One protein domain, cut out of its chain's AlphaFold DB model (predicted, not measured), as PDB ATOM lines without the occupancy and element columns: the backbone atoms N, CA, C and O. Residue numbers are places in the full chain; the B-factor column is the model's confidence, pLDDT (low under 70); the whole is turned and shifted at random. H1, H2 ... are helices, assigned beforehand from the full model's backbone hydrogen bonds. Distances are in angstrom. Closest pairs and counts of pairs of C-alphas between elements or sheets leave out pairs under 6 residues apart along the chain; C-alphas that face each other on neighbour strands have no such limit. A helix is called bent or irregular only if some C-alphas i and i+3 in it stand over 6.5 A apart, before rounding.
ATOM      1  N   ASP A 198     102.122 229.746 316.498       71.69
ATOM      2  CA  ASP A 198     102.146 229.329 315.089       71.69
ATOM      3  C   ASP A 198     100.827 229.577 314.340       71.69
ATOM      4  O   ASP A 198     100.876 229.871 313.156       71.69
ATOM      5  N   TYR A 199      99.657 229.549 314.995       77.38
ATOM      6  CA  TYR A 199      98.408 229.995 314.354       77.38
ATOM      7  C   TYR A 199      98.476 231.488 314.050       77.38
ATOM      8  O   TYR A 199      98.129 231.927 312.957       77.38
ATOM      9  N   VAL A 200      98.931 232.280 315.025       80.69
ATOM     10  CA  VAL A 200      99.088 233.724 314.837       80.69
ATOM     11  C   VAL A 200     100.169 234.002 313.795       80.69
ATOM     12  O   VAL A 200      99.945 234.847 312.945       80.69
ATOM     13  N   ALA A 201     101.274 233.256 313.787       82.44
ATOM     14  CA  ALA A 201     102.332 233.365 312.787       82.44
ATOM     15  C   ALA A 201     101.825 233.007 311.381       82.44
ATOM     16  O   ALA A 201     102.042 233.767 310.446       82.44
ATOM     17  N   ALA A 202     101.064 231.918 311.233       82.81
ATOM     18  CA  ALA A 202     100.438 231.552 309.963       82.81
ATOM     19  C   ALA A 202      99.456 232.632 309.481       82.81
ATOM     20  O   ALA A 202      99.428 232.972 308.301       82.81
ATOM     21  N   LYS A 203      98.673 233.229 310.391       86.12
ATOM     22  CA  LYS A 203      97.806 234.372 310.057       86.12
ATOM     23  C   LYS A 203      98.600 235.622 309.701       86.12
ATOM     24  O   LYS A 203      98.181 236.337 308.798       86.12
ATOM     25  N   VAL A 204      99.722 235.871 310.371       88.12
ATOM     26  CA  VAL A 204     100.627 236.979 310.061       88.12
ATOM     27  C   VAL A 204     101.170 236.844 308.642       88.12
ATOM     28  O   VAL A 204     101.127 237.831 307.920       88.12
ATOM     29  N   GLU A 205     101.591 235.652 308.210       88.25
ATOM     30  CA  GLU A 205     102.043 235.439 306.827       88.25
ATOM     31  C   GLU A 205     100.911 235.644 305.805       88.25
ATOM     32  O   GLU A 205     101.112 236.314 304.800       88.25
ATOM     33  N   ILE A 206      99.685 235.193 306.091       87.88
ATOM     34  CA  ILE A 206      98.534 235.482 305.210       87.88
ATOM     35  C   ILE A 206      98.267 236.994 305.131       87.88
ATOM     36  O   ILE A 206      98.034 237.542 304.057       87.88
ATOM     37  N   TRP A 207      98.302 237.701 306.262       89.69
ATOM     38  CA  TRP A 207      98.103 239.153 306.277       89.69
ATOM     39  C   TRP A 207      99.234 239.900 305.585       89.69
ATOM     40  O   TRP A 207      98.986 240.920 304.954       89.69
ATOM     41  N   LYS A 208     100.461 239.395 305.681       89.06
ATOM     42  CA  LYS A 208     101.615 239.906 304.953       89.06
ATOM     43  C   LYS A 208     101.342 239.873 303.445       89.06
ATOM     44  O   LYS A 208     101.465 240.909 302.801       89.06
ATOM     45  N   GLU A 209     100.875 238.744 302.913       89.25
ATOM     46  CA  GLU A 209     100.485 238.606 301.502       89.25
ATOM     47  C   GLU A 209      99.310 239.527 301.118       89.25
ATOM     48  O   GLU A 209      99.362 240.193 300.083       89.25
ATOM     49  N   GLU A 210      98.276 239.631 301.969       88.94
ATOM     50  CA  GLU A 210      97.149 240.563 301.766       88.94
ATOM     51  C   GLU A 210      97.638 242.022 301.666       88.94
ATOM     52  O   GLU A 210      97.175 242.776 300.806       88.94
ATOM     53  N   ILE A 211      98.591 242.430 302.514       88.44
ATOM     54  CA  ILE A 211      99.168 243.780 302.481       88.44
ATOM     55  C   ILE A 211     100.047 243.966 301.244       88.44
ATOM     56  O   ILE A 211      99.978 245.018 300.619       88.44
ATOM     57  N   GLU A 212     100.846 242.979 300.837       89.56
ATOM     58  CA  GLU A 212     101.651 243.096 299.613       89.56
ATOM     59  C   GLU A 212     100.784 243.233 298.357       89.56
ATOM     60  O   GLU A 212     101.135 243.983 297.442       89.56
ATOM     61  N   ALA A 213      99.627 242.570 298.313       88.06
ATOM     62  CA  ALA A 213      98.634 242.802 297.269       88.06
ATOM     63  C   ALA A 213      98.053 244.226 297.347       88.06
ATOM     64  O   ALA A 213      97.911 244.892 296.319       88.06
ATOM     65  N   LEU A 214      97.776 244.720 298.558       87.00
ATOM     66  CA  LEU A 214      97.282 246.078 298.787       87.00
ATOM     67  C   LEU A 214      98.283 247.152 298.337       87.00
ATOM     68  O   LEU A 214      97.867 248.140 297.743       87.00
ATOM     69  N   VAL A 215      99.583 246.949 298.569       88.38
ATOM     70  CA  VAL A 215     100.660 247.858 298.134       88.38
ATOM     71  C   VAL A 215     100.612 248.062 296.620       88.38
ATOM     72  O   VAL A 215     100.596 249.200 296.162       88.38
ATOM     73  N   LYS A 216     100.498 246.977 295.840       87.25
ATOM     74  CA  LYS A 216     100.405 247.053 294.369       87.25
ATOM     75  C   LYS A 216      99.177 247.839 293.909       87.25
ATOM     76  O   LYS A 216      99.234 248.579 292.935       87.25
ATOM     77  N   MET A 217      98.057 247.688 294.616       85.06
ATOM     78  CA  MET A 217      96.833 248.435 294.315       85.06
ATOM     79  C   MET A 217      96.937 249.899 294.748       85.06
ATOM     80  O   MET A 217      96.353 250.755 294.092       85.06
ATOM     81  N   ALA A 218      97.675 250.196 295.819       85.75
ATOM     82  CA  ALA A 218      97.865 251.549 296.333       85.75
ATOM     83  C   ALA A 218      98.619 252.455 295.349       85.75
ATOM     84  O   ALA A 218      98.303 253.638 295.283       85.75
ATOM     85  N   GLU A 219      99.532 251.901 294.543       82.38
ATOM     86  CA  GLU A 219     100.237 252.639 293.480       82.38
ATOM     87  C   GLU A 219      99.282 253.194 292.408       82.38
ATOM     88  O   GLU A 219      99.536 254.248 291.831       82.38
ATOM     89  N   ILE A 220      98.168 252.499 292.151       84.19
ATOM     90  CA  ILE A 220      97.200 252.849 291.099       84.19
ATOM     91  C   ILE A 220      95.967 253.551 291.695       84.19
ATOM     92  O   ILE A 220      95.446 254.515 291.134       84.19
ATOM     93  N   TYR A 221      95.497 253.078 292.851       84.00
ATOM     94  CA  TYR A 221      94.260 253.496 293.513       84.00
ATOM     95  C   TYR A 221      94.474 253.699 295.029       84.00
ATOM     96  O   TYR A 221      93.923 252.949 295.846       84.00
ATOM     97  N   PRO A 222      95.222 254.737 295.450       79.06
ATOM     98  CA  PRO A 222      95.601 254.934 296.855       79.06
ATOM     99  C   PRO A 222      94.391 255.128 297.782       79.06
ATOM    100  O   PRO A 222      94.370 254.643 298.912       79.06
ATOM    101  N   HIS A 223      93.330 255.770 297.286       76.38
ATOM    102  CA  HIS A 223      92.087 255.986 298.030       76.38
ATOM    103  C   HIS A 223      91.343 254.676 298.342       76.38
ATOM    104  O   HIS A 223      90.828 254.514 299.446       76.38
ATOM    105  N   ALA A 224      91.305 253.724 297.403       72.12
ATOM    106  CA  ALA A 224      90.653 252.430 297.601       72.12
ATOM    107  C   ALA A 224      91.470 251.532 298.542       72.12
ATOM    108  O   ALA A 224      90.910 250.877 299.423       72.12
ATOM    109  N   ALA A 225      92.798 251.563 298.404       73.44
ATOM    110  CA  ALA A 225      93.705 250.827 299.274       73.44
ATOM    111  C   ALA A 225      93.623 251.299 300.738       73.44
ATOM    112  O   ALA A 225      93.613 250.475 301.650       73.44
ATOM    113  N   PHE A 226      93.474 252.606 300.974       69.62
ATOM    114  CA  PHE A 226      93.323 253.169 302.319       69.62
ATOM    115  C   PHE A 226      92.058 252.679 303.055       69.62
ATOM    116  O   PHE A 226      92.067 252.524 304.277       69.62
ATOM    117  N   ILE A 227      90.970 252.403 302.327       61.91
ATOM    118  CA  ILE A 227      89.688 251.964 302.907       61.91
ATOM    119  C   ILE A 227      89.725 250.479 303.323       61.91
ATOM    120  O   ILE A 227      89.022 250.082 304.259       61.91
ATOM    121  N   HIS A 228      90.558 249.647 302.688       68.25
ATOM    122  CA  HIS A 228      90.657 248.222 303.010       68.25
ATOM    123  C   HIS A 228      91.421 247.990 304.328       68.25
ATOM    124  O   HIS A 228      92.643 247.848 304.368       68.25
ATOM    125  N   SER A 229      90.688 247.942 305.444       65.44
ATOM    126  CA  SER A 229      91.282 247.889 306.782       65.44
ATOM    127  C   SER A 229      91.369 246.470 307.357       65.44
ATOM    128  O   SER A 229      90.375 245.881 307.781       65.44
ATOM    129  N   ILE A 230      92.593 245.951 307.489       74.62
ATOM    130  CA  ILE A 230      92.893 244.686 308.198       74.62
ATOM    131  C   ILE A 230      92.835 244.877 309.733       74.62
ATOM    132  O   ILE A 230      92.851 243.917 310.508       74.62
ATOM    133  N   LYS A 231      92.662 246.127 310.193       77.94
ATOM    134  CA  LYS A 231      92.580 246.536 311.604       77.94
ATOM    135  C   LYS A 231      91.633 245.665 312.424       77.94
ATOM    136  O   LYS A 231      91.990 245.277 313.532       77.94
ATOM    137  N   GLY A 232      90.454 245.333 311.892       78.00
ATOM    138  CA  GLY A 232      89.477 244.502 312.604       78.00
ATOM    139  C   GLY A 232      90.015 243.105 312.931       78.00
ATOM    140  O   GLY A 232      89.881 242.641 314.066       78.00
ATOM    141  N   LYS A 233      90.701 242.468 311.970       81.56
ATOM    142  CA  LYS A 233      91.313 241.141 312.148       81.56
ATOM    143  C   LYS A 233      92.436 241.191 313.200       81.56
ATOM    144  O   LYS A 233      92.497 240.328 314.075       81.56
ATOM    145  N   TRP A 234      93.279 242.226 313.174       80.56
ATOM    146  CA  TRP A 234      94.387 242.387 314.131       80.56
ATOM    147  C   TRP A 234      93.905 242.726 315.537       80.56
ATOM    148  O   TRP A 234      94.370 242.128 316.505       80.56
ATOM    149  N   GLN A 235      92.949 243.649 315.664       81.00
ATOM    150  CA  GLN A 235      92.372 244.030 316.953       81.00
ATOM    151  C   GLN A 235      91.721 242.840 317.651       81.00
ATOM    152  O   GLN A 235      91.857 242.703 318.866       81.00
ATOM    153  N   PHE A 236      91.048 241.966 316.900       81.12
ATOM    154  CA  PHE A 236      90.521 240.729 317.456       81.12
ATOM    155  C   PHE A 236      91.642 239.858 318.041       81.12
ATOM    156  O   PHE A 236      91.562 239.497 319.214       81.12
ATOM    157  N   ILE A 237      92.713 239.573 317.284       79.31
ATOM    158  CA  ILE A 237      93.829 238.746 317.776       79.31
ATOM    159  C   ILE A 237      94.529 239.395 318.977       79.31
ATOM    160  O   ILE A 237      94.713 238.733 319.992       79.31
ATOM    161  N   MET A 238      94.845 240.690 318.921       78.06
ATOM    162  CA  MET A 238      95.518 241.395 320.023       78.06
ATOM    163  C   MET A 238      94.689 241.436 321.315       78.06
ATOM    164  O   MET A 238      95.250 241.488 322.402       78.06
ATOM    165  N   ARG A 239      93.352 241.415 321.218       78.25
ATOM    166  CA  ARG A 239      92.460 241.367 322.390       78.25
ATOM    167  C   ARG A 239      92.241 239.961 322.927       78.25
ATOM    168  O   ARG A 239      91.827 239.813 324.073       78.25
ATOM    169  N   THR A 240      92.401 238.954 322.076       71.44
ATOM    170  CA  THR A 240      92.047 237.572 322.403       71.44
ATOM    171  C   THR A 240      93.256 236.704 322.687       71.44
ATOM    172  O   THR A 240      93.069 235.661 323.292       71.44
ATOM    173  N   VAL A 241      94.471 237.104 322.307       74.38
ATOM    174  CA  VAL A 241      95.684 236.302 322.490       74.38
ATOM    175  C   VAL A 241      96.765 237.115 323.193       74.38
ATOM    176  O   VAL A 241      97.206 238.153 322.704       74.38
ATOM    177  N   ASP A 242      97.226 236.607 324.332       75.19
ATOM    178  CA  ASP A 242      98.257 237.261 325.134       75.19
ATOM    179  C   ASP A 242      99.646 237.144 324.476       75.19
ATOM    180  O   ASP A 242      99.994 236.116 323.893       75.19
ATOM    181  N   ASN A 243     100.489 238.172 324.640       77.81
ATOM    182  CA  ASN A 243     101.918 238.169 324.276       77.81
ATOM    183  C   ASN A 243     102.246 237.850 322.800       77.81
ATOM    184  O   ASN A 243     103.307 237.300 322.494       77.81
ATOM    185  N   VAL A 244     101.364 238.227 321.872       81.88
ATOM    186  CA  VAL A 244     101.558 238.004 320.425       81.88
ATOM    187  C   VAL A 244     102.375 239.077 319.715       81.88
ATOM    188  O   VAL A 244     102.755 238.862 318.570       81.88
ATOM    189  N   GLY A 245     102.688 240.202 320.370       81.25
ATOM    190  CA  GLY A 245     103.366 241.346 319.740       81.25
ATOM    191  C   GLY A 245     104.658 240.979 318.999       81.25
ATOM    192  O   GLY A 245     104.899 241.470 317.905       81.25
ATOM    193  N   LYS A 246     105.420 240.008 319.519       86.25
ATOM    194  CA  LYS A 246     106.650 239.490 318.893       86.25
ATOM    195  C   LYS A 246     106.467 238.855 317.505       86.25
ATOM    196  O   LYS A 246     107.458 238.602 316.836       86.25
ATOM    197  N   LEU A 247     105.233 238.546 317.101       86.12
ATOM    198  CA  LEU A 247     104.914 237.920 315.815       86.12
ATOM    199  C   LEU A 247     104.554 238.945 314.730       86.12
ATOM    200  O   LEU A 247     104.506 238.580 313.568       86.12
ATOM    201  N   PHE A 248     104.316 240.210 315.085       87.94
ATOM    202  CA  PHE A 248     103.924 241.267 314.146       87.94
ATOM    203  C   PHE A 248     105.054 242.025 313.409       87.94
ATOM    204  O   PHE A 248     104.698 242.714 312.450       87.94
ATOM    205  N   PRO A 249     106.369 241.899 313.723       90.00
ATOM    206  CA  PRO A 249     107.413 242.617 312.980       90.00
ATOM    207  C   PRO A 249     107.362 242.480 311.444       90.00
ATOM    208  O   PRO A 249     107.592 243.480 310.766       90.00
ATOM    209  N   PRO A 250     107.009 241.317 310.846       88.81
ATOM    210  CA  PRO A 250     106.883 241.207 309.389       88.81
ATOM    211  C   PRO A 250     105.808 242.125 308.788       88.81
ATOM    212  O   PRO A 250     105.988 242.655 307.694       88.81
ATOM    213  N   ILE A 251     104.695 242.322 309.499       88.50
ATOM    214  CA  ILE A 251     103.600 243.205 309.078       88.50
ATOM    215  C   ILE A 251     104.004 244.665 309.251       88.50
ATOM    216  O   ILE A 251     103.791 245.467 308.345       88.50
ATOM    217  N   GLU A 252     104.606 244.999 310.394       87.50
ATOM    218  CA  GLU A 252     105.099 246.346 310.686       87.50
ATOM    219  C   GLU A 252     106.095 246.810 309.618       87.50
ATOM    220  O   GLU A 252     105.926 247.886 309.051       87.50
ATOM    221  N   TYR A 253     107.046 245.947 309.252       88.94
ATOM    222  CA  TYR A 253     108.010 246.216 308.189       88.94
ATOM    223  C   TYR A 253     107.332 246.572 306.858       88.94
ATOM    224  O   TYR A 253     107.665 247.579 306.243       88.94
ATOM    225  N   ILE A 254     106.345 245.792 306.406       88.69
ATOM    226  CA  ILE A 254     105.686 246.049 305.114       88.69
ATOM    227  C   ILE A 254     104.853 247.327 305.148       88.69
ATOM    228  O   ILE A 254     104.807 248.052 304.152       88.69
ATOM    229  N   ILE A 255     104.195 247.623 306.268       87.19
ATOM    230  CA  ILE A 255     103.424 248.860 306.398       87.19
ATOM    231  C   ILE A 255     104.353 250.068 306.284       87.19
ATOM    232  O   ILE A 255     104.091 250.961 305.478       87.19
ATOM    233  N   THR A 256     105.432 250.068 307.063       87.31
ATOM    234  CA  THR A 256     106.362 251.193 307.173       87.31
ATOM    235  C   THR A 256     107.171 251.391 305.896       87.31
ATOM    236  O   THR A 256     107.261 252.508 305.393       87.31
ATOM    237  N   GLU A 257     107.697 250.307 305.325       88.12
ATOM    238  CA  GLU A 257     108.646 250.380 304.211       88.12
ATOM    239  C   GLU A 257     107.987 250.327 302.831       88.12
ATOM    240  O   GLU A 257     108.579 250.785 301.856       88.12
ATOM    241  N   LYS A 258     106.777 249.764 302.710       88.25
ATOM    242  CA  LYS A 258     106.118 249.581 301.404       88.25
ATOM    243  C   LYS A 258     104.776 250.303 301.310       88.25
ATOM    244  O   LYS A 258     104.575 251.099 300.397       88.25
ATOM    245  N   LEU A 259     103.854 250.053 302.240       86.44
ATOM    246  CA  LEU A 259     102.474 250.543 302.128       86.44
ATOM    247  C   LEU A 259     102.355 252.054 302.330       86.44
ATOM    248  O   LEU A 259     101.699 252.718 301.531       86.44
ATOM    249  N   ILE A 260     102.970 252.607 303.379       86.06
ATOM    250  CA  ILE A 260     102.945 254.054 303.633       86.06
ATOM    251  C   ILE A 260     103.592 254.818 302.467       86.06
ATOM    252  O   ILE A 260     102.960 255.761 301.977       86.06
ATOM    253  N   PRO A 261     104.768 254.413 301.947       87.94
ATOM    254  CA  PRO A 261     105.331 255.027 300.750       87.94
ATOM    255  C   PRO A 261     104.433 254.924 299.518       87.94
ATOM    256  O   PRO A 261     104.243 255.930 298.842       87.94
ATOM    257  N   ALA A 262     103.813 253.768 299.259       85.62
ATOM    258  CA  ALA A 262     102.896 253.604 298.128       85.62
ATOM    259  C   ALA A 262     101.642 254.494 298.239       85.62
ATOM    260  O   ALA A 262     101.160 255.011 297.238       85.62
ATOM    261  N   LEU A 263     101.128 254.717 299.455       83.19
ATOM    262  CA  LEU A 263      99.957 255.570 299.694       83.19
ATOM    263  C   LEU A 263     100.275 257.069 299.662       83.19
ATOM    264  O   LEU A 263      99.424 257.870 299.278       83.19
ATOM    265  N   THR A 264     101.461 257.464 300.129       82.19
ATOM    266  CA  THR A 264     101.813 258.877 300.357       82.19
ATOM    267  C   THR A 264     102.782 259.446 299.325       82.19
ATOM    268  O   THR A 264     102.974 260.661 299.282       82.19
ATOM    269  N   GLY A 265     103.424 258.590 298.526       75.62
ATOM    270  CA  GLY A 265     104.524 258.959 297.634       75.62
ATOM    271  C   GLY A 265     105.802 259.386 298.368       75.62
ATOM    272  O   GLY A 265     106.699 259.945 297.743       75.62
TER     273      GLY A 265
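Overview. This is residues 198 to 265 of the 284 residues of an uncharacterized protein of Paramuricea clavata (UniProt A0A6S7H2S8). Two helices, H1 and the shorter H4, run side by side the same way, and the chain between them folds back along their length as a broken run of two shorter helices, H2 and H3. Seen along its length, this makes a three-sided arrangement of H1, H4 and the H2-H3 run; H2 packs on H1 and H4 at one end, while H3 reaches toward the other end with few contacts. The printed part has 68 residues with four named helices, in the order H1, H2, H3, H4, and no named strand; its class is all helix. It is compact, with a radius of gyration of the C-alphas of 12.4 A, and elongated, spanning 37 by 19 by 16 A.

Along the chain. Find C-alpha 198 at (102.146, 229.329, 315.089); from there H1, residues 198 to 218, runs 29.4 A to C-alpha 218 at (97.865, 251.549, 296.333). Next look at H2, residues 222 to 227, and then at H3, residues 231 to 240, 14.0 A long. H4, residues 249 to 264, runs 21.3 A and ends at C-alpha 264 at (101.813, 258.877, 300.357). H4 has a kink of 25 degrees near residue 257 and is only just irregular: C-alphas 257 and 260 are 6.8 A apart.

Arrangement. Begin with H1 and H4, which touch at a shallow tilt of 12 degrees and run the same way; their closest C-alphas, those of Val 215 and Leu 259, are 5.1 A apart. With residues 214 to 218 alone, H1 touches H2, and the two form a helical hairpin. Their closest C-alphas, those of Ala 218 and Ala 225, are 5.1 A apart, and they run opposite ways at a tilt of 37 degrees, only just steep. H4 touches H2 with residues 262 to 263 alone, opposite ways at a steep tilt of 49 degrees; the closest C-alphas, those of Pro 222 and Leu 263, are 5.2 A apart. The helix packing is mostly crossed, but only just, with one of these three pairs at a shallow tilt. H3 touches no helix. It is close to H1 but not clearly touching, with the closest C-alphas, those of Val 200 and Ile 237, 7.8 A apart, at a shallow tilt of 15 degrees, opposite ways. H3 is apart from H2 and from H4. In H1 and H3 every pair of O i and N i+4 is within hydrogen-bond range; in H2 it is 1 of 2 and in H4 10 of 12.

Size, cuts and confidence. Look for the two C-alphas farthest apart, those of Ile 220 and Asp 242, at 37.4 A. The printed part has no cut. The links H1 to H2 and H2 to H3 are tight, and the link H3 to H4, with 8 residues, is short. The mean pLDDT of the printed part is 82.4, and residues 226 to 229 are under 70.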